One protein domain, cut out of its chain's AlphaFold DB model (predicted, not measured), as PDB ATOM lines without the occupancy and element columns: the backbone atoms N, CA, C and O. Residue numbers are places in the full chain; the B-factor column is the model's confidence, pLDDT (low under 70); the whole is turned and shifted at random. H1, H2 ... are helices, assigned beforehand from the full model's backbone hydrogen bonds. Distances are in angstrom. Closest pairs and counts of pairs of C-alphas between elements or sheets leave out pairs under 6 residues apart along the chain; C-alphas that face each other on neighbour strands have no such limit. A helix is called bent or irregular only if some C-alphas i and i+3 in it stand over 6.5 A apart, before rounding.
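Overview. This is residues 2 to 145 of the 145 residues of an uncharacterized protein of Paraburkholderia aromaticivorans (UniProt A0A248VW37). The longest helix, H5, runs lengthwise through a rod-shaped, up-and-down bundle in which it is joined by H2, H3 and the arm H1b, each running against the one before it in the chain. The first arm, H1a, carries the bent helix H1 on toward one end of the rod, while the short H4 lies across the H5 helix near the other end. The printed part has 144 residues with five named helices in the order H1, H2, H3, H4, H5 and no named strand, and its class is all helix. It is only just loose, close to compact, with a radius of gyration of the C-alphas of 17.9 A and spans of 63 by 24 by 24 A.

Along the chain. H5, residues 113 to 143, is 44.4 A long, from C-alpha 113 at (251.557, 243.571, 250.009) to C-alpha 143 at (295.895, 241.036, 248.352). H3, residues 66 to 92, measures 38.8 A, and H2, residues 34 to 57, measures 34.1 A. H4, residues 99 to 104, measures 8.7 A. H1, residues 2 to 29, was assigned as one helix by its hydrogen bonds but is bent: C-alphas 13 and 16 are 7.1 A apart. Its arm H1a, residues 2 to 13, measures 16.7 A from C-alpha 2 at (306.759, 261.629, 235.900), and its arm H1b, residues 16 to 29, measures 19.9 A.

Arrangement. H5 is the hub, touching H2, H3 and H4. H5 and H3 run opposite ways at a shallow tilt of 25 degrees; their closest C-alphas, of Ser 126 and Ser 79, are 5.4 A apart. With residues 131 to 142 alone, H5 touches H2, the same way at a shallow tilt of 20 degrees; the closest C-alphas, of Gly 138 and Ala 47, are 4.4 A apart. H1b touches H3, the same way at a shallow tilt of 24 degrees, with the C-alphas of Phe 24 and Ile 80 closest at 5.6 A. H1b and H2 form a helical hairpin at a shallow tilt of 16 degrees, with the C-alphas of Ser 29 and Val 37 closest at 6.2 A. H2 and H3 are apart. H1a stands at a steep tilt of 36 degrees to H1b, only just past shallow; it touches no helix but is near H2. With residues 113 to 120 alone, H5 touches H4, about perpendicular at 80 degrees; the closest C-alphas, of Ala 116 and Ala 104, are 5.1 A apart. Every O i to N i+4 pair is within hydrogen-bond range in H1a, H1b, H2, H3 and H4, and 26 of 27 are in H5.

Size, cuts and confidence. The two C-alphas farthest apart, of Ser 2 and Glu 108, are 64.6 A apart. The printed part has no cut and no long link. The mean pLDDT of the printed part is 77.6, with values under 70 at residues 2 to 13, 54 to 65, 103 to 113, 115 to 116 and 140 to 145.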
ATOM      1  N   SER A   2     307.447 262.904 236.198       66.56
ATOM      2  CA  SER A   2     306.759 261.629 235.900       66.56
ATOM      3  C   SER A   2     305.974 261.029 237.078       66.56
ATOM      4  O   SER A   2     304.901 260.464 236.879       66.56
ATOM      5  N   GLU A   3     306.466 261.180 238.310       59.12
ATOM      6  CA  GLU A   3     305.860 260.553 239.494       59.12
ATOM      7  C   GLU A   3     304.547 261.228 239.940       59.12
ATOM      8  O   GLU A   3     303.570 260.544 240.243       59.12
ATOM      9  N   GLN A   4     304.471 262.566 239.897       62.69
ATOM     10  CA  GLN A   4     303.226 263.302 240.168       62.69
ATOM     11  C   GLN A   4     302.147 263.016 239.121       62.69
ATOM     12  O   GLN A   4     300.982 262.839 239.474       62.69
ATOM     13  N   LEU A   5     302.533 262.915 237.846       63.03
ATOM     14  CA  LEU A   5     301.607 262.580 236.766       63.03
ATOM     15  C   LEU A   5     301.052 261.155 236.935       63.03
ATOM     16  O   LEU A   5     299.863 260.930 236.726       63.03
ATOM     17  N   SER A   6     301.896 260.210 237.365       61.22
ATOM     18  CA  SER A   6     301.492 258.834 237.680       61.22
ATOM     19  C   SER A   6     300.499 258.779 238.847       61.22
ATOM     20  O   SER A   6     299.444 258.155 238.728       61.22
ATOM     21  N   ARG A   7     300.765 259.516 239.938       62.84
ATOM     22  CA  ARG A   7     299.846 259.621 241.087       62.84
ATOM     23  C   ARG A   7     298.503 260.244 240.702       62.84
ATOM     24  O   ARG A   7     297.466 259.702 241.064       62.84
ATOM     25  N   LEU A   8     298.500 261.319 239.914       63.50
ATOM     26  CA  LEU A   8     297.271 261.944 239.405       63.50
ATOM     27  C   LEU A   8     296.453 260.987 238.528       63.50
ATOM     28  O   LEU A   8     295.235 260.895 238.673       63.50
ATOM     29  N   LYS A   9     297.118 260.229 237.652       62.22
ATOM     30  CA  LYS A   9     296.462 259.256 236.768       62.22
ATOM     31  C   LYS A   9     295.889 258.070 237.546       62.22
ATOM     32  O   LYS A   9     294.825 257.565 237.198       62.22
ATOM     33  N   ALA A  10     296.569 257.655 238.612       62.31
ATOM     34  CA  ALA A  10     296.114 256.613 239.520       62.31
ATOM     35  C   ALA A  10     294.896 257.058 240.353       62.31
ATOM     36  O   ALA A  10     293.906 256.332 240.411       62.31
ATOM     37  N   ILE A  11     294.923 258.281 240.898       63.44
ATOM     38  CA  ILE A  11     293.791 258.891 241.618       63.44
ATOM     39  C   ILE A  11     292.576 259.036 240.691       63.44
ATOM     40  O   ILE A  11     291.468 258.639 241.053       63.44
ATOM     41  N   GLY A  12     292.782 259.518 239.461       62.72
ATOM     42  CA  GLY A  12     291.714 259.652 238.468       62.72
ATOM     43  C   GLY A  12     291.045 258.324 238.088       62.72
ATOM     44  O   GLY A  12     289.892 258.319 237.670       62.72
ATOM     45  N   ARG A  13     291.730 257.188 238.271       68.50
ATOM     46  CA  ARG A  13     291.219 255.855 237.912       68.50
ATOM     47  C   ARG A  13     290.254 255.259 238.939       68.50
ATOM     48  O   ARG A  13     289.485 254.365 238.591       68.50
ATOM     49  N   VAL A  14     290.325 255.729 240.183       74.94
ATOM     50  CA  VAL A  14     289.499 255.263 241.313       74.94
ATOM     51  C   VAL A  14     288.402 256.270 241.674       74.94
ATOM     52  O   VAL A  14     287.426 255.946 242.354       74.94
ATOM     53  N   TRP A  15     288.529 257.498 241.171       81.81
ATOM     54  CA  TRP A  15     287.563 258.567 241.374       81.81
ATOM     55  C   TRP A  15     286.114 258.195 240.999       81.81
ATOM     56  O   TRP A  15     285.222 258.462 241.807       81.81
ATOM     57  N   PRO A  16     285.834 257.531 239.855       85.81
ATOM     58  CA  PRO A  16     284.464 257.145 239.499       85.81
ATOM     59  C   PRO A  16     283.800 256.194 240.508       85.81
ATOM     60  O   PRO A  16     282.605 256.307 240.790       85.81
ATOM     61  N   GLN A  17     284.571 255.269 241.079       88.56
ATOM     62  CA  GLN A  17     284.112 254.305 242.076       88.56
ATOM     63  C   GLN A  17     283.776 255.027 243.383       88.56
ATOM     64  O   GLN A  17     282.690 254.835 243.923       88.56
ATOM     65  N   VAL A  18     284.663 255.913 243.849       87.25
ATOM     66  CA  VAL A  18     284.432 256.727 245.056       87.25
ATOM     67  C   VAL A  18     283.202 257.615 244.882       87.25
ATOM     68  O   VAL A  18     282.358 257.678 245.774       87.25
ATOM     69  N   LEU A  19     283.044 258.246 243.716       91.19
ATOM     70  CA  LEU A  19     281.863 259.050 243.414       91.19
ATOM     71  C   LEU A  19     280.580 258.210 243.461       91.19
ATOM     72  O   LEU A  19     279.575 258.651 244.017       91.19
ATOM     73  N   THR A  20     280.626 256.983 242.939       91.94
ATOM     74  CA  THR A  20     279.495 256.047 242.989       91.94
ATOM     75  C   THR A  20     279.163 255.656 244.431       91.94
ATOM     76  O   THR A  20     277.992 255.640 244.798       91.94
ATOM     77  N   MET A  21     280.167 255.405 245.278       91.50
ATOM     78  CA  MET A  21     279.965 255.132 246.708       91.50
ATOM     79  C   MET A  21     279.321 256.316 247.435       91.50
ATOM     80  O   MET A  21     278.401 256.123 248.225       91.50
ATOM     81  N   ILE A  22     279.759 257.546 247.151       92.38
ATOM     82  CA  ILE A  22     279.172 258.761 247.736       92.38
ATOM     83  C   ILE A  22     277.718 258.921 247.283       92.38
ATOM     84  O   ILE A  22     276.834 259.119 248.114       92.38
ATOM     85  N   ALA A  23     277.451 258.790 245.982       92.94
ATOM     86  CA  ALA A  23     276.095 258.873 245.444       92.94
ATOM     87  C   ALA A  23     275.182 257.788 246.038       92.94
ATOM     88  O   ALA A  23     274.031 258.062 246.381       92.94
ATOM     89  N   PHE A  24     275.712 256.579 246.238       92.75
ATOM     90  CA  PHE A  24     275.023 255.500 246.937       92.75
ATOM     91  C   PHE A  24     274.699 255.878 248.385       92.75
ATOM     92  O   PHE A  24     273.549 255.736 248.793       92.75
ATOM     93  N   MET A  25     275.662 256.425 249.137       95.38
ATOM     94  CA  MET A  25     275.451 256.889 250.514       95.38
ATOM     95  C   MET A  25     274.344 257.944 250.604       95.38
ATOM     96  O   MET A  25     273.495 257.871 251.496       95.38
ATOM     97  N   VAL A  26     274.308 258.894 249.667       93.19
ATOM     98  CA  VAL A  26     273.234 259.894 249.583       93.19
ATOM     99  C   VAL A  26     271.890 259.212 249.324       93.19
ATOM    100  O   VAL A  26     270.939 259.448 250.064       93.19
ATOM    101  N   ALA A  27     271.817 258.324 248.329       90.69
ATOM    102  CA  ALA A  27     270.579 257.641 247.966       90.69
ATOM    103  C   ALA A  27     270.003 256.826 249.132       90.69
ATOM    104  O   ALA A  27     268.812 256.931 249.427       90.69
ATOM    105  N   ILE A  28     270.834 256.049 249.836       89.62
ATOM    106  CA  ILE A  28     270.351 255.249 250.965       89.62
ATOM    107  C   ILE A  28     269.953 256.122 252.159       89.62
ATOM    108  O   ILE A  28     268.987 255.792 252.839       89.62
ATOM    109  N   SER A  29     270.615 257.261 252.384       89.44
ATOM    110  CA  SER A  29     270.295 258.167 253.501       89.44
ATOM    111  C   SER A  29     268.904 258.791 253.384       89.44
ATOM    112  O   SER A  29     268.307 259.156 254.391       89.44
ATOM    113  N   LEU A  30     268.361 258.880 252.168       86.00
ATOM    114  CA  LEU A  30     267.018 259.409 251.927       86.00
ATOM    115  C   LEU A  30     265.898 258.445 252.331       86.00
ATOM    116  O   LEU A  30     264.749 258.871 252.421       86.00
ATOM    117  N   ARG A  31     266.188 257.150 252.519       84.00
ATOM    118  CA  ARG A  31     265.143 256.116 252.585       84.00
ATOM    119  C   ARG A  31     265.391 255.006 253.605       84.00
ATOM    120  O   ARG A  31     264.432 254.454 254.140       84.00
ATOM    121  N   PHE A  32     266.642 254.635 253.853       84.94
ATOM    122  CA  PHE A  32     266.989 253.529 254.742       84.94
ATOM    123  C   PHE A  32     267.069 253.959 256.211       84.94
ATOM    124  O   PHE A  32     267.338 255.122 256.515       84.94
ATOM    125  N   PRO A  33     266.881 253.013 257.149       86.19
ATOM    126  CA  PRO A  33     267.105 253.269 258.564       86.19
ATOM    127  C   PRO A  33     268.580 253.569 258.861       86.19
ATOM    128  O   PRO A  33     269.488 253.035 258.219       86.19
ATOM    129  N   LEU A  34     268.815 254.364 259.909       87.69
ATOM    130  CA  LEU A  34     270.142 254.862 260.283       87.69
ATOM    131  C   LEU A  34     271.190 253.752 260.463       87.69
ATOM    132  O   LEU A  34     272.333 253.923 260.049       87.69
ATOM    133  N   TRP A  35     270.814 252.602 261.031       89.06
ATOM    134  CA  TRP A  35     271.747 251.489 261.246       89.06
ATOM    135  C   TRP A  35     272.348 250.968 259.931       89.06
ATOM    136  O   TRP A  35     273.534 250.648 259.879       89.06
ATOM    137  N   PHE A  36     271.556 250.930 258.856       88.44
ATOM    138  CA  PHE A  36     272.011 250.454 257.553       88.44
ATOM    139  C   PHE A  36     272.925 251.476 256.878       88.44
ATOM    140  O   PHE A  36     273.928 251.112 256.261       88.44
ATOM    141  N   VAL A  37     272.613 252.764 257.045       91.00
ATOM    142  CA  VAL A  37     273.471 253.863 256.590       91.00
ATOM    143  C   VAL A  37     274.825 253.799 257.298       91.00
ATOM    144  O   VAL A  37     275.857 253.871 256.638       91.00
ATOM    145  N   MET A  38     274.839 253.575 258.615       93.00
ATOM    146  CA  MET A  38     276.079 253.431 259.387       93.00
ATOM    147  C   MET A  38     276.891 252.208 258.953       93.00
ATOM    148  O   MET A  38     278.092 252.327 258.721       93.00
ATOM    149  N   LEU A  39     276.249 251.050 258.764       92.12
ATOM    150  CA  LEU A  39     276.916 249.852 258.245       92.12
ATOM    151  C   LEU A  39     277.542 250.106 256.865       92.12
ATOM    152  O   LEU A  39     278.700 249.766 256.624       92.12
ATOM    153  N   SER A  40     276.793 250.756 255.972       90.88
ATOM    154  CA  SER A  40     277.274 251.129 254.642       90.88
ATOM    155  C   SER A  40     278.448 252.106 254.718       90.88
ATOM    156  O   SER A  40     279.417 251.949 253.977       90.88
ATOM    157  N   ALA A  41     278.406 253.080 255.631       92.31
ATOM    158  CA  ALA A  41     279.500 254.019 255.857       92.31
ATOM    159  C   ALA A  41     280.773 253.302 256.323       92.31
ATOM    160  O   ALA A  41     281.853 253.593 255.817       92.31
ATOM    161  N   VAL A  42     280.650 252.327 257.230       92.88
ATOM    162  CA  VAL A  42     281.785 251.517 257.697       92.88
ATOM    163  C   VAL A  42     282.398 250.726 256.543       92.88
ATOM    164  O   VAL A  42     283.613 250.770 256.361       92.88
ATOM    165  N   ILE A  43     281.585 250.046 255.727       90.19
ATOM    166  CA  ILE A  43     282.077 249.233 254.603       90.19
ATOM    167  C   ILE A  43     282.768 250.112 253.550       90.19
ATOM    168  O   ILE A  43     283.915 249.850 253.185       90.19
ATOM    169  N   ASN A  44     282.107 251.183 253.100       90.62
ATOM    170  CA  ASN A  44     282.672 252.097 252.105       90.62
ATOM    171  C   ASN A  44     283.913 252.823 252.648       90.62
ATOM    172  O   ASN A  44     284.932 252.898 251.966       90.62
ATOM    173  N   GLY A  45     283.867 253.306 253.892       87.12
ATOM    174  CA  GLY A  45     284.993 253.980 254.540       87.12
ATOM    175  C   GLY A  45     286.202 253.064 254.704       87.12
ATOM    176  O   GLY A  45     287.334 253.478 254.453       87.12
ATOM    177  N   THR A  46     285.969 251.795 255.037       87.06
ATOM    178  CA  THR A  46     287.020 250.774 255.105       87.06
ATOM    179  C   THR A  46     287.640 250.536 253.727       87.06
ATOM    180  O   THR A  46     288.864 250.563 253.603       87.06
ATOM    181  N   ALA A  47     286.826 250.390 252.675       85.50
ATOM    182  CA  ALA A  47     287.315 250.226 251.305       85.50
ATOM    183  C   ALA A  47     288.156 251.429 250.841       85.50
ATOM    184  O   ALA A  47     289.267 251.246 250.340       85.50
ATOM    185  N   VAL A  48     287.678 252.658 251.075       84.75
ATOM    186  CA  VAL A  48     288.412 253.892 250.749       84.75
ATOM    187  C   VAL A  48     289.719 253.978 251.533       84.75
ATOM    188  O   VAL A  48     290.759 254.261 250.945       84.75
ATOM    189  N   THR A  49     289.698 253.675 252.833       84.12
ATOM    190  CA  THR A  49     290.902 253.695 253.677       84.12
ATOM    191  C   THR A  49     291.949 252.707 253.173       84.12
ATOM    192  O   THR A  49     293.132 253.049 253.113       84.12
ATOM    193  N   TYR A  50     291.530 251.502 252.771       78.88
ATOM    194  CA  TYR A  50     292.433 250.527 252.164       78.88
ATOM    195  C   TYR A  50     293.038 251.059 250.871       78.88
ATOM    196  O   TYR A  50     294.257 251.059 250.750       78.88
ATOM    197  N   LEU A  51     292.233 251.618 249.966       74.69
ATOM    198  CA  LEU A  51     292.744 252.229 248.737       74.69
ATOM    199  C   LEU A  51     293.749 253.345 249.017       74.69
ATOM    200  O   LEU A  51     294.811 253.380 248.402       74.69
ATOM    201  N   THR A  52     293.458 254.242 249.962       75.75
ATOM    202  CA  THR A  52     294.376 255.329 250.321       75.75
ATOM    203  C   THR A  52     295.701 254.790 250.862       75.75
ATOM    204  O   THR A  52     296.761 255.257 250.441       75.75
ATOM    205  N   ARG A  53     295.665 253.783 251.746       73.69
ATOM    206  CA  ARG A  53     296.878 253.131 252.274       73.69
ATOM    207  C   ARG A  53     297.669 252.429 251.173       73.69
ATOM    208  O   ARG A  53     298.871 252.644 251.077       73.69
ATOM    209  N   SER A  54     296.987 251.679 250.315       67.88
ATOM    210  CA  SER A  54     297.552 251.001 249.145       67.88
ATOM    211  C   SER A  54     298.262 251.961 248.183       67.88
ATOM    212  O   SER A  54     299.337 251.653 247.672       67.88
ATOM    213  N   TYR A  55     297.691 253.144 247.936       66.81
ATOM    214  CA  TYR A  55     298.323 254.166 247.096       66.81
ATOM    215  C   TYR A  55     299.517 254.844 247.764       66.81
ATOM    216  O   TYR A  55     300.456 255.243 247.073       66.81
ATOM    217  N   ALA A  56     299.485 254.986 249.090       67.62
ATOM    218  CA  ALA A  56     300.597 255.540 249.849       67.62
ATOM    219  C   ALA A  56     301.797 254.577 249.904       67.62
ATOM    220  O   ALA A  56     302.933 255.046 249.882       67.62
ATOM    221  N   SER A  57     301.561 253.260 249.944       66.06
ATOM    222  CA  SER A  57     302.610 252.239 250.066       66.06
ATOM    223  C   SER A  57     303.239 251.806 248.735       66.06
ATOM    224  O   SER A  57     304.428 251.490 248.716       66.06
ATOM    225  N   SER A  58     302.499 251.784 247.617       59.12
ATOM    226  CA  SER A  58     303.060 251.351 246.325       59.12
ATOM    227  C   SER A  58     302.385 251.998 245.101       59.12
ATOM    228  O   SER A  58     301.427 251.458 244.541       59.12
ATOM    229  N   PRO A  59     302.904 253.142 244.607       57.12
ATOM    230  CA  PRO A  59     302.339 253.850 243.452       57.12
ATOM    231  C   PRO A  59     302.518 253.125 242.107       57.12
ATOM    232  O   PRO A  59     301.819 253.431 241.144       57.12
ATOM    233  N   SER A  60     303.486 252.209 242.002       48.66
ATOM    234  CA  SER A  60     304.009 251.710 240.722       48.66
ATOM    235  C   SER A  60     303.383 250.404 240.225       48.66
ATOM    236  O   SER A  60     303.558 250.078 239.052       48.66
ATOM    237  N   ARG A  61     302.646 249.656 241.063       48.47
ATOM    238  CA  ARG A  61     302.242 248.270 240.736       48.47
ATOM    239  C   ARG A  61     300.740 248.015 240.594       48.47
ATOM    240  O   ARG A  61     300.352 246.918 240.211       48.47
ATOM    241  N   ARG A  62     299.873 248.997 240.854       54.66
ATOM    242  CA  ARG A  62     298.422 248.757 240.930       54.66
ATOM    243  C   ARG A  62     297.627 249.464 239.848       54.66
ATOM    244  O   ARG A  62     297.013 250.508 240.047       54.66
ATOM    245  N   GLY A  63     297.555 248.804 238.697       52.22
ATOM    246  CA  GLY A  63     296.315 248.808 237.935       52.22
ATOM    247  C   GLY A  63     295.331 247.899 238.663       52.22
ATOM    248  O   GLY A  63     295.336 246.703 238.406       52.22
ATOM    249  N   GLY A  64     294.551 248.438 239.607       59.50
ATOM    250  CA  GLY A  64     293.425 247.691 240.180       59.50
ATOM    251  C   GLY A  64     292.565 247.130 239.049       59.50
ATOM    252  O   GLY A  64     292.437 247.794 238.017       59.50
ATOM    253  N   ASP A  65     292.048 245.910 239.219       68.38
ATOM    254  CA  ASP A  65     291.344 245.196 238.154       68.38
ATOM    255  C   ASP A  65     290.231 246.095 237.568       68.38
ATOM    256  O   ASP A  65     289.257 246.417 238.264       68.38
ATOM    257  N   PRO A  66     290.386 246.562 236.313       70.44
ATOM    258  CA  PRO A  66     289.448 247.492 235.701       70.44
ATOM    259  C   PRO A  66     288.050 246.880 235.565       70.44
ATOM    260  O   PRO A  66     287.065 247.619 235.559       70.44
ATOM    261  N   PHE A  67     287.950 245.550 235.519       78.31
ATOM    262  CA  PHE A  67     286.681 244.839 235.471       78.31
ATOM    263  C   PHE A  67     285.929 244.948 236.802       78.31
ATOM    264  O   PHE A  67     284.766 245.351 236.824       78.31
ATOM    265  N   LEU A  68     286.611 244.711 237.928       77.44
ATOM    266  CA  LEU A  68     286.057 244.922 239.271       77.44
ATOM    267  C   LEU A  68     285.623 246.380 239.493       77.44
ATOM    268  O   LEU A  68     284.557 246.625 240.054       77.44
ATOM    269  N   GLY A  69     286.402 247.348 239.002       80.88
ATOM    270  CA  GLY A  69     286.025 248.764 239.041       80.88
ATOM    271  C   GLY A  69     284.728 249.062 238.279       80.88
ATOM    272  O   GLY A  69     283.859 249.763 238.798       80.88
ATOM    273  N   ALA A  70     284.559 248.496 237.082       85.44
ATOM    274  CA  ALA A  70     283.330 248.634 236.301       85.44
ATOM    275  C   ALA A  70     282.127 247.965 236.987       85.44
ATOM    276  O   ALA A  70     281.032 248.528 236.984       85.44
ATOM    277  N   ILE A  71     282.332 246.808 237.630       87.62
ATOM    278  CA  ILE A  71     281.292 246.120 238.406       87.62
ATOM    279  C   ILE A  71     280.836 246.981 239.591       87.62
ATOM    280  O   ILE A  71     279.631 247.101 239.812       87.62
ATOM    281  N   VAL A  72     281.757 247.619 240.327       88.06
ATOM    282  CA  VAL A  72     281.415 248.557 241.418       88.06
ATOM    283  C   VAL A  72     280.537 249.691 240.890       88.06
ATOM    284  O   VAL A  72     279.484 249.967 241.459       88.06
ATOM    285  N   ILE A  73     280.924 250.314 239.774       89.62
ATOM    286  CA  ILE A  73     280.161 251.420 239.179       89.62
ATOM    287  C   ILE A  73     278.769 250.943 238.744       89.62
ATOM    288  O   ILE A  73     277.764 251.533 239.135       89.62
ATOM    289  N   GLY A  74     278.691 249.853 237.975       90.25
ATOM    290  CA  GLY A  74     277.429 249.337 237.444       90.25
ATOM    291  C   GLY A  74     276.452 248.898 238.538       90.25
ATOM    292  O   GLY A  74     275.287 249.295 238.528       90.25
ATOM    293  N   SER A  75     276.930 248.129 239.519       89.81
ATOM    294  CA  SER A  75     276.104 247.673 240.647       89.81
ATOM    295  C   SER A  75     275.689 248.816 241.581       89.81
ATOM    296  O   SER A  75     274.559 248.827 242.081       89.81
ATOM    297  N   GLY A  76     276.554 249.815 241.771       91.19
ATOM    298  CA  GLY A  76     276.231 251.017 242.535       91.19
ATOM    299  C   GLY A  76     275.158 251.860 241.852       91.19
ATOM    300  O   GLY A  76     274.160 252.203 242.484       91.19
ATOM    301  N   LEU A  77     275.293 252.114 240.546       92.56
ATOM    302  CA  LEU A  77     274.284 252.829 239.756       92.56
ATOM    303  C   LEU A  77     272.933 252.109 239.756       92.56
ATOM    304  O   LEU A  77     271.905 252.759 239.946       92.56
ATOM    305  N   ALA A  78     272.919 250.782 239.612       91.81
ATOM    306  CA  ALA A  78     271.691 249.993 239.705       91.81
ATOM    307  C   ALA A  78     271.018 250.147 241.081       91.81
ATOM    308  O   ALA A  78     269.813 250.390 241.165       91.81
ATOM    309  N   SER A  79     271.805 250.090 242.160       89.69
ATOM    310  CA  SER A  79     271.307 250.244 243.534       89.69
ATOM    311  C   SER A  79     270.773 251.651 243.814       89.69
ATOM    312  O   SER A  79     269.732 251.804 244.461       89.69
ATOM    313  N   ILE A  80     271.442 252.683 243.290       91.06
ATOM    314  CA  ILE A  80     270.990 254.078 243.353       91.06
ATOM    315  C   ILE A  80     269.674 254.235 242.590       91.06
ATOM    316  O   ILE A  80     268.703 254.740 243.150       91.06
ATOM    317  N   ALA A  81     269.613 253.769 241.340       91.25
ATOM    318  CA  ALA A  81     268.430 253.886 240.496       91.25
ATOM    319  C   ALA A  81     267.219 253.177 241.115       91.25
ATOM    320  O   ALA A  81     266.130 253.747 241.158       91.25
ATOM    321  N   LEU A  82     267.406 251.971 241.659       88.06
ATOM    322  CA  LEU A  82     266.356 251.256 242.384       88.06
ATOM    323  C   LEU A  82     265.911 252.019 243.634       88.06
ATOM    324  O   LEU A  82     264.713 252.133 243.887       88.06
ATOM    325  N   THR A  83     266.851 252.585 244.390       88.88
ATOM    326  CA  THR A  83     266.531 253.370 245.588       88.88
ATOM    327  C   THR A  83     265.729 254.621 245.256       88.88
ATOM    328  O   THR A  83     264.701 254.868 245.886       88.88
ATOM    329  N   LEU A  84     266.135 255.362 244.225       88.81
ATOM    330  CA  LEU A  84     265.425 256.549 243.753       88.81
ATOM    331  C   LEU A  84     264.062 256.203 243.151       88.81
ATOM    332  O   LEU A  84     263.088 256.893 243.436       88.81
ATOM    333  N   LYS A  85     263.963 255.116 242.372       88.75
ATOM    334  CA  LYS A  85     262.692 254.622 241.824       88.75
ATOM    335  C   LYS A  85     261.688 254.398 242.942       88.75
ATOM    336  O   LYS A  85     260.577 254.920 242.898       88.75
ATOM    337  N   TRP A  86     262.076 253.626 243.952       85.62
ATOM    338  CA  TRP A  86     261.169 253.316 245.040       85.62
ATOM    339  C   TRP A  86     260.870 254.536 245.907       85.62
ATOM    340  O   TRP A  86     259.739 254.675 246.377       85.62
ATOM    341  N   TRP A  87     261.847 255.422 246.116       85.75
ATOM    342  CA  TRP A  87     261.620 256.692 246.806       85.75
ATOM    343  C   TRP A  87     260.583 257.545 246.064       85.75
ATOM    344  O   TRP A  87     259.659 258.054 246.689       85.75
ATOM    345  N   GLY A  88     260.649 257.599 244.731       84.94
ATOM    346  CA  GLY A  88     259.627 258.229 243.896       84.94
ATOM    347  C   GLY A  88     258.237 257.614 244.084       84.94
ATOM    348  O   GLY A  88     257.266 258.351 244.236       84.94
ATOM    349  N   VAL A  89     258.134 256.281 244.159       84.75
ATOM    350  CA  VAL A  89     256.862 255.583 244.445       84.75
ATOM    351  C   VAL A  89     256.303 255.968 245.822       84.75
ATOM    352  O   VAL A  89     255.098 256.188 245.957       84.75
ATOM    353  N   GLU A  90     257.157 256.094 246.842       84.00
ATOM    354  CA  GLU A  90     256.740 256.569 248.171       84.00
ATOM    355  C   GLU A  90     256.226 258.008 248.125       84.00
ATOM    356  O   GLU A  90     255.152 258.280 248.658       84.00
ATOM    357  N   GLN A  91     256.936 258.905 247.436       85.00
ATOM    358  CA  GLN A  91     256.530 260.304 247.286       85.00
ATOM    359  C   GLN A  91     255.192 260.440 246.546       85.00
ATOM    360  O   GLN A  91     254.298 261.144 247.012       85.00
ATOM    361  N   GLN A  92     255.013 259.718 245.434       85.88
ATOM    362  CA  GLN A  92     253.756 259.703 244.671       85.88
ATOM    363  C   GLN A  92     252.579 259.190 245.505       85.88
ATOM    364  O   GLN A  92     251.461 259.687 245.388       85.88
ATOM    365  N   SER A  93     252.849 258.241 246.397       80.75
ATOM    366  CA  SER A  93     251.855 257.658 247.298       80.75
ATOM    367  C   SER A  93     251.646 258.478 248.582       80.75
ATOM    368  O   SER A  93     250.926 258.028 249.473       80.75
ATOM    369  N   LYS A  94     252.276 259.661 248.708       83.62
ATOM    370  CA  LYS A  94     252.283 260.514 249.916       83.62
ATOM    371  C   LYS A  94     252.730 259.769 251.180       83.62
ATOM    372  O   LYS A  94     252.240 260.021 252.280       83.62
ATOM    373  N   LEU A  95     253.649 258.821 251.019       79.75
ATOM    374  CA  LEU A  95     254.199 258.023 252.104       79.75
ATOM    375  C   LEU A  95     255.471 258.664 252.654       79.75
ATOM    376  O   LEU A  95     256.248 259.279 251.924       79.75
ATOM    377  N   ALA A  96     255.709 258.469 253.950       81.75
ATOM    378  CA  ALA A  96     256.991 258.817 254.544       81.75
ATOM    379  C   ALA A  96     258.127 258.013 253.873       81.75
ATOM    380  O   ALA A  96     257.914 256.851 253.505       81.75
ATOM    381  N   PRO A  97     259.337 258.584 253.738       78.69
ATOM    382  CA  PRO A  97     260.478 257.846 253.213       78.69
ATOM    383  C   PRO A  97     260.750 256.574 254.024       78.69
ATOM    384  O   PRO A  97     260.749 256.592 255.256       78.69
ATOM    385  N   GLY A  98     260.942 255.452 253.334       78.50
ATOM    386  CA  GLY A  98     261.141 254.140 253.947       78.50
ATOM    387  C   GLY A  98     259.865 253.492 254.498       78.50
ATOM    388  O   GLY A  98     259.940 252.418 255.098       78.50
ATOM    389  N   ALA A  99     258.683 254.085 254.300       79.69
ATOM    390  CA  ALA A  99     257.421 253.484 254.724       79.69
ATOM    391  C   ALA A  99     257.152 252.139 254.036       79.69
ATOM    392  O   ALA A  99     256.635 251.236 254.690       79.69
ATOM    393  N   LEU A 100     257.525 251.966 252.761       76.81
ATOM    394  CA  LEU A 100     257.384 250.673 252.079       76.81
ATOM    395  C   LEU A 100     258.332 249.626 252.673       76.81
ATOM    396  O   LEU A 100     257.926 248.483 252.874       76.81
ATOM    397  N   LEU A 101     259.555 250.035 253.030       74.69
ATOM    398  CA  LEU A 101     260.523 249.167 253.711       74.69
ATOM    399  C   LEU A 101     259.998 248.715 255.080       74.69
ATOM    400  O   LEU A 101     260.168 247.561 255.460       74.69
ATOM    401  N   ARG A 102     259.336 249.621 255.809       72.75
ATOM    402  CA  ARG A 102     258.777 249.345 257.138       72.75
ATOM    403  C   ARG A 102     257.522 248.477 257.072       72.75
ATOM    404  O   ARG A 102     257.363 247.575 257.884       72.75
ATOM    405  N   ARG A 103     256.656 248.730 256.088       69.94
ATOM    406  CA  ARG A 103     255.393 248.005 255.881       69.94
ATOM    407  C   ARG A 103     255.598 246.552 255.471       69.94
ATOM    408  O   ARG A 103     254.884 245.696 255.962       69.94
ATOM    409  N   ALA A 104     256.591 246.243 254.642       62.91
ATOM    410  CA  ALA A 104     256.891 244.851 254.292       62.91
ATOM    411  C   ALA A 104     257.311 243.996 255.507       62.91
ATOM    412  O   ALA A 104     257.103 242.788 255.505       62.91
ATOM    413  N   GLY A 105     257.867 244.617 256.556       56.72
ATOM    414  CA  GLY A 105     258.205 243.937 257.808       56.72
ATOM    415  C   GLY A 105     257.040 243.801 258.791       56.72
ATOM    416  O   GLY A 105     257.218 243.171 259.827       56.72
ATOM    417  N   HIS A 106     255.887 244.424 258.532       57.03
ATOM    418  CA  HIS A 106     254.689 244.353 259.375       57.03
ATOM    419  C   HIS A 106     253.506 243.980 258.478       57.03
ATOM    420  O   HIS A 106     252.875 244.834 257.857       57.03
ATOM    421  N   THR A 107     253.226 242.680 258.405       52.78
ATOM    422  CA  THR A 107     252.240 242.026 257.526       52.78
ATOM    423  C   THR A 107     250.805 242.552 257.637       52.78
ATOM    424  O   THR A 107     249.971 242.204 256.809       52.78
ATOM    425  N   GLU A 108     250.497 243.390 258.625       49.66
ATOM    426  CA  GLU A 108     249.124 243.696 259.031       49.66
ATOM    427  C   GLU A 108     248.493 244.944 258.381       49.66
ATOM    428  O   GLU A 108     247.301 245.161 258.562       49.66
ATOM    429  N   VAL A 109     249.223 245.775 257.613       50.41
ATOM    430  CA  VAL A 109     248.708 247.121 257.231       50.41
ATOM    431  C   VAL A 109     248.678 247.419 255.721       50.41
ATOM    432  O   VAL A 109     248.215 248.480 255.304       50.41
ATOM    433  N   THR A 110     249.143 246.533 254.842       52.22
ATOM    434  CA  THR A 110     249.203 246.853 253.402       52.22
ATOM    435  C   THR A 110     247.979 246.400 252.622       52.22
ATOM    436  O   THR A 110     247.775 245.208 252.429       52.22
ATOM    437  N   SER A 111     247.265 247.367 252.045       54.78
ATOM    438  CA  SER A 111     246.314 247.172 250.944       54.78
ATOM    439  C   SER A 111     246.970 246.659 249.649       54.78
ATOM    440  O   SER A 111     246.252 246.259 248.743       54.78
ATOM    441  N   ASP A 112     248.313 246.633 249.571       64.38
ATOM    442  CA  ASP A 112     249.062 246.101 248.422       64.38
ATOM    443  C   ASP A 112     250.414 245.441 248.827       64.38
ATOM    444  O   ASP A 112     251.497 246.029 248.695       64.38
ATOM    445  N   PRO A 113     250.385 244.229 249.416       63.41
ATOM    446  CA  PRO A 113     251.557 243.571 250.009       63.41
ATOM    447  C   PRO A 113     252.616 243.161 248.974       63.41
ATOM    448  O   PRO A 113     253.813 243.203 249.266       63.41
ATOM    449  N   ALA A 114     252.208 242.818 247.749       70.44
ATOM    450  CA  ALA A 114     253.123 242.419 246.679       70.44
ATOM    451  C   ALA A 114     254.096 243.550 246.296       70.44
ATOM    452  O   ALA A 114     255.283 243.312 246.051       70.44
ATOM    453  N   LEU A 115     253.613 244.795 246.308       67.75
ATOM    454  CA  LEU A 115     254.405 245.971 245.966       67.75
ATOM    455  C   LEU A 115     255.439 246.302 247.056       67.75
ATOM    456  O   LEU A 115     256.588 246.632 246.750       67.75
ATOM    457  N   ALA A 116     255.062 246.146 248.330       68.44
ATOM    458  CA  ALA A 116     255.958 246.338 249.470       68.44
ATOM    459  C   ALA A 116     257.079 245.281 249.505       68.44
ATOM    460  O   ALA A 116     258.253 245.628 249.660       68.44
ATOM    461  N   TRP A 117     256.744 244.007 249.281       72.75
ATOM    462  CA  TRP A 117     257.722 242.916 249.223       72.75
ATOM    463  C   TRP A 117     258.659 243.022 248.020       72.75
ATOM    464  O   TRP A 117     259.866 242.843 248.174       72.75
ATOM    465  N   SER A 118     258.145 243.385 246.842       73.12
ATOM    466  CA  SER A 118     258.978 243.629 245.659       73.12
ATOM    467  C   SER A 118     259.976 244.764 245.900       73.12
ATOM    468  O   SER A 118     261.155 244.641 245.558       73.12
ATOM    469  N   SER A 119     259.548 245.837 246.578       74.50
ATOM    470  CA  SER A 119     260.443 246.921 246.987       74.50
ATOM    471  C   SER A 119     261.536 246.445 247.926       74.50
ATOM    472  O   SER A 119     262.708 246.708 247.671       74.50
ATOM    473  N   VAL A 120     261.176 245.695 248.966       76.06
ATOM    474  CA  VAL A 120     262.154 245.177 249.920       76.06
ATOM    475  C   VAL A 120     263.144 244.236 249.249       76.06
ATOM    476  O   VAL A 120     264.344 244.467 249.352       76.06
ATOM    477  N   VAL A 121     262.677 243.224 248.521       77.38
ATOM    478  CA  VAL A 121     263.551 242.198 247.933       77.38
ATOM    479  C   VAL A 121     264.492 242.806 246.896       77.38
ATOM    480  O   VAL A 121     265.701 242.578 246.953       77.38
ATOM    481  N   THR A 122     263.969 243.624 245.978       79.06
ATOM    482  CA  THR A 122     264.797 244.215 244.916       79.06
ATOM    483  C   THR A 122     265.779 245.246 245.464       79.06
ATOM    484  O   THR A 122     266.924 245.300 245.020       79.06
ATOM    485  N   GLN A 123     265.369 246.041 246.453       82.00
ATOM    486  CA  GLN A 123     266.192 247.131 246.959       82.00
ATOM    487  C   GLN A 123     267.218 246.665 247.999       82.00
ATOM    488  O   GLN A 123     268.397 246.999 247.862       82.00
ATOM    489  N   TRP A 124     266.813 245.874 249.001       85.00
ATOM    490  CA  TRP A 124     267.751 245.300 249.974       85.00
ATOM    491  C   TRP A 124     268.725 244.348 249.296       85.00
ATOM    492  O   TRP A 124     269.921 244.425 249.569       85.00
ATOM    493  N   GLY A 125     268.234 243.513 248.374       85.06
ATOM    494  CA  GLY A 125     269.077 242.614 247.591       85.06
ATOM    495  C   GLY A 125     270.139 243.382 246.808       85.06
ATOM    496  O   GLY A 125     271.327 243.107 246.959       85.06
ATOM    497  N   SER A 126     269.738 244.405 246.046       87.88
ATOM    498  CA  SER A 126     270.681 245.220 245.269       87.88
ATOM    499  C   SER A 126     271.710 245.927 246.154       87.88
ATOM    500  O   SER A 126     272.904 245.873 245.865       87.88
ATOM    501  N   CYS A 127     271.278 246.552 247.255       88.50
ATOM    502  CA  CYS A 127     272.191 247.268 248.148       88.50
ATOM    503  C   CYS A 127     273.163 246.313 248.856       88.50
ATOM    504  O   CYS A 127     274.345 246.627 248.974       88.50
ATOM    505  N   ALA A 128     272.697 245.138 249.290       88.75
ATOM    506  CA  ALA A 128     273.552 244.119 249.890       88.75
ATOM    507  C   ALA A 128     274.595 243.600 248.888       88.75
ATOM    508  O   ALA A 128     275.778 243.535 249.220       88.75
ATOM    509  N   ILE A 129     274.182 243.302 247.651       90.81
ATOM    510  CA  ILE A 129     275.091 242.875 246.577       90.81
ATOM    511  C   ILE A 129     276.145 243.953 246.308       90.81
ATOM    512  O   ILE A 129     277.332 243.638 246.240       90.81
ATOM    513  N   PHE A 130     275.743 245.223 246.214       90.88
ATOM    514  CA  PHE A 130     276.684 246.328 246.040       90.88
ATOM    515  C   PHE A 130     277.704 246.400 247.184       90.88
ATOM    516  O   PHE A 130     278.902 246.474 246.925       90.88
ATOM    517  N   LEU A 131     277.269 246.307 248.443       90.19
ATOM    518  CA  LEU A 131     278.180 246.335 249.594       90.19
ATOM    519  C   LEU A 131     279.164 245.156 249.596       90.19
ATOM    520  O   LEU A 131     280.336 245.342 249.925       90.19
ATOM    521  N   VAL A 132     278.725 243.963 249.182       91.44
ATOM    522  CA  VAL A 132     279.611 242.799 249.007       91.44
ATOM    523  C   VAL A 132     280.641 243.065 247.911       91.44
ATOM    524  O   VAL A 132     281.829 242.836 248.127       91.44
ATOM    525  N   ILE A 133     280.218 243.597 246.762       89.25
ATOM    526  CA  ILE A 133     281.115 243.973 245.660       89.25
ATOM    527  C   ILE A 133     282.148 245.001 246.134       89.25
ATOM    528  O   ILE A 133     283.335 244.843 245.856       89.25
ATOM    529  N   VAL A 134     281.728 246.017 246.892       87.44
ATOM    530  CA  VAL A 134     282.622 247.029 247.472       87.44
ATOM    531  C   VAL A 134     283.629 246.402 248.434       87.44
ATOM    532  O   VAL A 134     284.818 246.713 248.357       87.44
ATOM    533  N   ALA A 135     283.185 245.504 249.315       86.94
ATOM    534  CA  ALA A 135     284.065 244.818 250.253       86.94
ATOM    535  C   ALA A 135     285.100 243.947 249.523       86.94
ATOM    536  O   ALA A 135     286.292 244.020 249.824       86.94
ATOM    537  N   VAL A 136     284.666 243.168 248.525       85.38
ATOM    538  CA  VAL A 136     285.546 242.338 247.686       85.38
ATOM    539  C   VAL A 136     286.524 243.204 246.902       85.38
ATOM    540  O   VAL A 136     287.705 242.879 246.842       85.38
ATOM    541  N   TRP A 137     286.071 244.324 246.346       83.75
ATOM    542  CA  TRP A 137     286.933 245.257 245.629       83.75
ATOM    543  C   TRP A 137     287.983 245.893 246.548       83.75
ATOM    544  O   TRP A 137     289.164 245.914 246.198       83.75
ATOM    545  N   GLY A 138     287.590 246.340 247.744       75.00
ATOM    546  CA  GLY A 138     288.510 246.892 248.741       75.00
ATOM    547  C   GLY A 138     289.548 245.871 249.223       75.00
ATOM    548  O   GLY A 138     290.734 246.182 249.282       75.00
ATOM    549  N   LEU A 139     289.126 244.631 249.505       73.75
ATOM    550  CA  LEU A 139     290.003 243.541 249.964       73.75
ATOM    551  C   LEU A 139     290.893 242.971 248.849       73.75
ATOM    552  O   LEU A 139     292.067 242.676 249.072       73.75
ATOM    553  N   GLY A 140     290.354 242.806 247.639       64.88
ATOM    554  CA  GLY A 140     291.095 242.343 246.464       64.88
ATOM    555  C   GLY A 140     292.184 243.333 246.056       64.88
ATOM    556  O   GLY A 140     293.286 242.929 245.692       64.88
ATOM    557  N   SER A 141     291.920 244.626 246.247       60.22
ATOM    558  CA  SER A 141     292.918 245.685 246.093       60.22
ATOM    559  C   SER A 141     294.008 245.664 247.165       60.22
ATOM    560  O   SER A 141     294.960 246.409 246.999       60.22
ATOM    561  N   ALA A 142     293.894 244.857 248.229       54.16
ATOM    562  CA  ALA A 142     294.909 244.690 249.274       54.16
ATOM    563  C   ALA A 142     295.744 243.408 249.098       54.16
ATOM    564  O   ALA A 142     296.934 243.426 249.375       54.16
ATOM    565  N   ARG A 143     295.165 242.305 248.594       52.09
ATOM    566  CA  ARG A 143     295.895 241.036 248.352       52.09
ATOM    567  C   ARG A 143     296.875 241.076 247.178       52.09
ATOM    568  O   ARG A 143     297.658 240.152 247.014       52.09
ATOM    569  N   ALA A 144     296.802 242.108 246.345       47.38
ATOM    570  CA  ALA A 144     297.769 242.351 245.277       47.38
ATOM    571  C   ALA A 144     299.002 243.162 245.756       47.38
ATOM    572  O   ALA A 144     299.672 243.769 244.922       47.38
ATOM    573  N   ASP A 145     299.203 243.291 247.078       41.03
ATOM    574  CA  ASP A 145     300.418 243.813 247.748       41.03
ATOM    575  C   ASP A 145     301.260 242.609 248.170       41.03
ATOM    576  O   ASP A 145     302.501 242.714 248.077       41.03
TER     577      ASP A 145